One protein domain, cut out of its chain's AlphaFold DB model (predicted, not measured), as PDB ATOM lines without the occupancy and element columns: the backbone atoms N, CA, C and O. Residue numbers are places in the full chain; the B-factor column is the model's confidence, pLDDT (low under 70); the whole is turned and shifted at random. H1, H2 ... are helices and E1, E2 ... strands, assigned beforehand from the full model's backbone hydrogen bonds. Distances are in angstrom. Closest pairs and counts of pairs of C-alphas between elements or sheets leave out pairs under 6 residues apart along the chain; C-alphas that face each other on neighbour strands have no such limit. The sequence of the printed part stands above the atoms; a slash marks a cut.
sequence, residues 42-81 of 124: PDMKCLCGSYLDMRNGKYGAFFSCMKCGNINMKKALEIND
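AT A GLANCE: This is residues 42 to 81 of the 124 residues of an uncharacterized protein of Candidatus Woesearchaeota archaeon (UniProt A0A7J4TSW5). A small wall of three antiparallel strands, E1, E2 and E3, has one short helix, H1, packed on one of its faces mainly through E2. The strands fold back and forth as two successive hairpins, and E3 leads straight into H1, while residues 42 to 51, with no named element, lead into E1. The printed part has 40 residues, with the named elements in the order E1, E2, E3, H1 and the sheet order E1 - E2 - E3; the class is mixed, helices and strands. It is compact, with a radius of gyration of the C-alphas of 9.2 A, and its C-alphas span 27 by 21 by 15 A.

IN THESE COORDINATES: The sheet begins with E1, residues 52 to 57, which measures 15.2 A from first to last C-alpha and starts at C-alpha 52 (141.245, 105.868, 101.985). E2, residues 60 to 65, measures 16.6 A. E3, residues 69 to 72, measures 10.3 A and ends at C-alpha 72 (137.460, 102.632, 111.814). H1, residues 73 to 79, measures 10.1 A and ends at C-alpha 79 (148.275, 102.580, 110.341).

HOW THE PARTS SIT: The sheet is a meander, each strand the antiparallel neighbour of the one before, with E2 as its inner strand and E1 and E3 as its edge strands. E1 and E2 form a hairpin, with 146 degrees between their directions; C-alphas 54 and 63 face each other at 4.6 A. Across this pair N 55 and O 62 are 2.9 A apart and N 62 and O 55 are 2.8 A apart, both within hydrogen-bond range. E2 and E3 form the second hairpin, at 143 degrees; C-alphas 64 and 70 face each other at 4.4 A. Here N 65 and O 69 are within hydrogen-bond range at 2.8 A, as are N 71 and O 63 at 2.8 A. The sheet's C-alphas lie up to 3.9 A off the best plane through them, only just under 4 A. H1 is on the sheet at a height over the sheet of 7.9 A. It is over none of the strands, but only just: 2 of its 7 C-alphas fall on E2. The closest C-alphas of E2 and H1 are those of Phe 62 and Met 73, 5.0 A apart. In H1 every O i to N i+4 pair is within hydrogen-bond range.

THE WHOLE: The two C-alphas farthest apart are those of Gly 49 and Lys 58, at 27.1 A, and the first and last printed C-alphas, of Pro 42 and Asp 81, are 12.0 A apart. The printed part has no cut. The links from E1 to E2, from E2 to E3 and from E3 to H1 are tight. The mean pLDDT of the printed part is 87.4, and residue 81 alone is under 70.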
ATOM      1  N   PRO A  42     145.201 114.840 106.310       85.94
ATOM      2  CA  PRO A  42     145.758 114.540 104.998       85.94
ATOM      3  C   PRO A  42     145.241 113.200 104.462       85.94
ATOM      4  O   PRO A  42     144.788 112.336 105.222       85.94
ATOM      5  N   ASP A  43     145.380 113.004 103.151       86.44
ATOM      6  CA  ASP A  43     145.041 111.747 102.490       86.44
ATOM      7  C   ASP A  43     145.887 110.592 103.031       86.44
ATOM      8  O   ASP A  43     147.120 110.611 103.014       86.44
ATOM      9  N   MET A  44     145.202 109.551 103.495       87.44
ATOM     10  CA  MET A  44     145.814 108.384 104.118       87.44
ATOM     11  C   MET A  44     145.756 107.164 103.205       87.44
ATOM     12  O   MET A  44     144.844 107.003 102.388       87.44
ATOM     13  N   LYS A  45     146.729 106.264 103.365       89.31
ATOM     14  CA  LYS A  45     146.784 105.008 102.615       89.31
ATOM     15  C   LYS A  45     146.327 103.847 103.489       89.31
ATOM     16  O   LYS A  45     146.513 103.817 104.704       89.31
ATOM     17  N   CYS A  46     145.686 102.878 102.852       88.19
ATOM     18  CA  CYS A  46     145.355 101.602 103.467       88.19
ATOM     19  C   CYS A  46     146.570 100.660 103.416       88.19
ATOM     20  O   CYS A  46     147.450 100.820 102.573       88.19
ATOM     21  N   LEU A  47     146.561  99.593 104.221       85.75
ATOM     22  CA  LEU A  47     147.570  98.520 104.179       85.75
ATOM     23  C   LEU A  47     147.718  97.860 102.793       85.75
ATOM     24  O   LEU A  47     148.756  97.292 102.481       85.75
ATOM     25  N   CYS A  48     146.687  97.936 101.948       85.75
ATOM     26  CA  CYS A  48     146.714  97.424 100.576       85.75
ATOM     27  C   CYS A  48     147.291  98.418  99.550       85.75
ATOM     28  O   CYS A  48     147.289  98.129  98.351       85.75
ATOM     29  N   GLY A  49     147.725  99.602  99.992       84.81
ATOM     30  CA  GLY A  49     148.332 100.642  99.161       84.81
ATOM     31  C   GLY A  49     147.355 101.558  98.415       84.81
ATOM     32  O   GLY A  49     147.808 102.496  97.766       84.81
ATOM     33  N   SER A  50     146.036 101.333  98.490       89.12
ATOM     34  CA  SER A  50     145.050 102.276  97.939       89.12
ATOM     35  C   SER A  50     144.741 103.415  98.910       89.12
ATOM     36  O   SER A  50     144.895 103.265 100.123       89.12
ATOM     37  N   TYR A  51     144.263 104.533  98.366       89.75
ATOM     38  CA  TYR A  51     143.786 105.669  99.149       89.75
ATOM     39  C   TYR A  51     142.530 105.317  99.951       89.75
ATOM     40  O   TYR A  51     141.747 104.441  99.561       89.75
ATOM     41  N   LEU A  52     142.399 105.962 101.107       91.19
ATOM     42  CA  LEU A  52     141.245 105.868 101.985       91.19
ATOM     43  C   LEU A  52     140.330 107.066 101.764       91.19
ATOM     44  O   LEU A  52     140.728 108.198 102.018       91.19
ATOM     45  N   ASP A  53     139.085 106.798 101.387       90.50
ATOM     46  CA  ASP A  53     138.067 107.834 101.273       90.50
ATOM     47  C   ASP A  53     137.428 108.076 102.636       90.50
ATOM     48  O   ASP A  53     136.913 107.149 103.273       90.50
ATOM     49  N   MET A  54     137.437 109.324 103.093       90.06
ATOM     50  CA  MET A  54     136.767 109.697 104.333       90.06
ATOM     51  C   MET A  54     135.266 109.868 104.099       90.06
ATOM     52  O   MET A  54     134.828 110.514 103.149       90.06
ATOM     53  N   ARG A  55     134.456 109.271 104.973       90.62
ATOM     54  CA  ARG A  55     132.993 109.324 104.916       90.62
ATOM     55  C   ARG A  55     132.406 109.544 106.300       90.62
ATOM     56  O   ARG A  55     132.945 109.069 107.294       90.62
ATOM     57  N   ASN A  56     131.249 110.197 106.349       89.75
ATOM     58  CA  ASN A  56     130.537 110.474 107.593       89.75
ATOM     59  C   ASN A  56     129.340 109.543 107.762       89.75
ATOM     60  O   ASN A  56     128.534 109.367 106.850       89.75
ATOM     61  N   GLY A  57     129.237 108.924 108.939       88.00
ATOM     62  CA  GLY A  57     128.126 108.055 109.314       88.00
ATOM     63  C   GLY A  57     127.489 108.470 110.638       88.00
ATOM     64  O   GLY A  57     127.914 109.417 111.294       88.00
ATOM     65  N   LYS A  58     126.486 107.701 111.080       85.19
ATOM     66  CA  LYS A  58     125.751 107.943 112.338       85.19
ATOM     67  C   LYS A  58     126.651 108.028 113.581       85.19
ATOM     68  O   LYS A  58     126.290 108.678 114.555       85.19
ATOM     69  N   TYR A  59     127.787 107.337 113.558       82.06
ATOM     70  CA  TYR A  59     128.706 107.203 114.691       82.06
ATOM     71  C   TYR A  59     129.991 108.029 114.531       82.06
ATOM     72  O   TYR A  59     130.949 107.792 115.266       82.06
ATOM     73  N   GLY A  60     130.016 108.955 113.567       84.31
ATOM     74  CA  GLY A  60     131.167 109.793 113.240       84.31
ATOM     75  C   GLY A  60     131.826 109.431 111.908       84.31
ATOM     76  O   GLY A  60     131.316 108.610 111.135       84.31
ATOM     77  N   ALA A  61     132.961 110.075 111.647       89.12
ATOM     78  CA  ALA A  61     133.776 109.849 110.462       89.12
ATOM     79  C   ALA A  61     134.434 108.457 110.469       89.12
ATOM     80  O   ALA A  61     134.909 107.963 111.498       89.12
ATOM     81  N   PHE A  62     134.482 107.823 109.304       91.00
ATOM     82  CA  PHE A  62     135.139 106.545 109.050       91.00
ATOM     83  C   PHE A  62     135.849 106.578 107.696       91.00
ATOM     84  O   PHE A  62     135.565 107.432 106.859       91.00
ATOM     85  N   PHE A  63     136.757 105.632 107.471       91.75
ATOM     86  CA  PHE A  63     137.434 105.501 106.188       91.75
ATOM     87  C   PHE A  63     136.889 104.320 105.407       91.75
ATOM     88  O   PHE A  63     136.561 103.280 105.977       91.75
ATOM     89  N   SER A  64     136.815 104.466 104.094       92.25
ATOM     90  CA  SER A  64     136.454 103.396 103.181       92.25
ATOM     91  C   SER A  64     137.593 103.166 102.201       92.25
ATOM     92  O   SER A  64     138.079 104.084 101.551       92.25
ATOM     93  N   CYS A  65     138.046 101.923 102.129       91.88
ATOM     94  CA  CYS A  65     139.007 101.462 101.151       91.88
ATOM     95  C   CYS A  65     138.264 100.693 100.058       91.88
ATOM     96  O   CYS A  65     137.567  99.725 100.361       91.88
ATOM     97  N   MET A  66     138.486 101.030  98.786       89.06
ATOM     98  CA  MET A  66     137.867 100.316  97.657       89.06
ATOM     99  C   MET A  66     138.223  98.821  97.602       89.06
ATOM    100  O   MET A  66     137.452  98.027  97.070       89.06
ATOM    101  N   LYS A  67     139.380  98.421  98.152       89.62
ATOM    102  CA  LYS A  67     139.848  97.022  98.154       89.62
ATOM    103  C   LYS A  67     139.565  96.274  99.460       89.62
ATOM    104  O   LYS A  67     139.293  95.081  99.422       89.62
ATOM    105  N   CYS A  68     139.666  96.946 100.609       87.25
ATOM    106  CA  CYS A  68     139.567  96.316 101.936       87.25
ATOM    107  C   CYS A  68     138.231  96.574 102.649       87.25
ATOM    108  O   CYS A  68     137.945  95.926 103.653       87.25
ATOM    109  N   GLY A  69     137.423  97.514 102.157       89.81
ATOM    110  CA  GLY A  69     136.169  97.923 102.780       89.81
ATOM    111  C   GLY A  69     136.348  98.993 103.858       89.81
ATOM    112  O   GLY A  69     137.284  99.793 103.830       89.81
ATOM    113  N   ASN A  70     135.410  99.033 104.803       91.75
ATOM    114  CA  ASN A  70     135.330 100.098 105.801       91.75
ATOM    115  C   ASN A  70     136.286  99.862 106.975       91.75
ATOM    116  O   ASN A  70     136.362  98.768 107.534       91.75
ATOM    117  N   ILE A  71     136.974 100.922 107.384       90.25
ATOM    118  CA  ILE A  71     137.971 100.930 108.447       90.25
ATOM    119  C   ILE A  71     137.603 102.022 109.452       90.25
ATOM    120  O   ILE A  71     137.251 103.150 109.101       90.25
ATOM    121  N   ASN A  72     137.699 101.681 110.735       88.69
ATOM    122  CA  ASN A  72     137.460 102.632 111.814       88.69
ATOM    123  C   ASN A  72     138.538 103.725 111.812       88.69
ATOM    124  O   ASN A  72     139.722 103.412 111.705       88.69
ATOM    125  N   MET A  73     138.132 104.975 112.058       87.00
ATOM    126  CA  MET A  73     139.020 106.145 112.164       87.00
ATOM    127  C   MET A  73     140.256 105.871 113.036       87.00
ATOM    128  O   MET A  73     141.380 106.086 112.598       87.00
ATOM    129  N   LYS A  74     140.071 105.285 114.228       85.88
ATOM    130  CA  LYS A  74     141.179 104.952 115.140       85.88
ATOM    131  C   LYS A  74     142.231 104.033 114.497       85.88
ATOM    132  O   LYS A  74     143.416 104.307 114.601       85.88
ATOM    133  N   LYS A  75     141.791 102.990 113.783       86.62
ATOM    134  CA  LYS A  75     142.697 102.050 113.102       86.62
ATOM    135  C   LYS A  75     143.426 102.714 111.938       86.62
ATOM    136  O   LYS A  75     144.595 102.442 111.719       86.62
ATOM    137  N   ALA A  76     142.742 103.570 111.183       87.44
ATOM    138  CA  ALA A  76     143.360 104.269 110.060       87.44
ATOM    139  C   ALA A  76     144.459 105.242 110.515       87.44
ATOM    140  O   ALA A  76     145.504 105.315 109.873       87.44
ATOM    141  N   LEU A  77     144.238 105.933 111.638       86.19
ATOM    142  CA  LEU A  77     145.229 106.821 112.250       86.19
ATOM    143  C   LEU A  77     146.442 106.051 112.791       86.19
ATOM    144  O   LEU A  77     147.564 106.522 112.647       86.19
ATOM    145  N   GLU A  78     146.223 104.864 113.367       84.88
ATOM    146  CA  GLU A  78     147.296 103.969 113.830       84.88
ATOM    147  C   GLU A  78     148.143 103.428 112.664       84.88
ATOM    148  O   GLU A  78     149.349 103.308 112.795       84.88
ATOM    149  N   ILE A  79     147.543 103.122 111.507       85.00
ATOM    150  CA  ILE A  79     148.275 102.580 110.341       85.00
ATOM    151  C   ILE A  79     149.184 103.625 109.687       85.00
ATOM    152  O   ILE A  79     150.234 103.280 109.153       85.00
ATOM    153  N   ASN A  80     148.757 104.886 109.670       80.88
ATOM    154  CA  ASN A  80     149.476 105.956 108.976       80.88
ATOM    155  C   ASN A  80     150.427 106.730 109.897       80.88
ATOM    156  O   ASN A  80     150.923 107.773 109.478       80.88
ATOM    157  N   ASP A  81     150.657 106.239 111.125       66.31
ATOM    158  CA  ASP A  81     151.599 106.781 112.110       66.31
ATOM    159  C   ASP A  81     151.665 108.318 112.104       66.31
ATOM    160  O   ASP A  81     152.734 108.928 112.056       66.31
TER     161      ASP A  81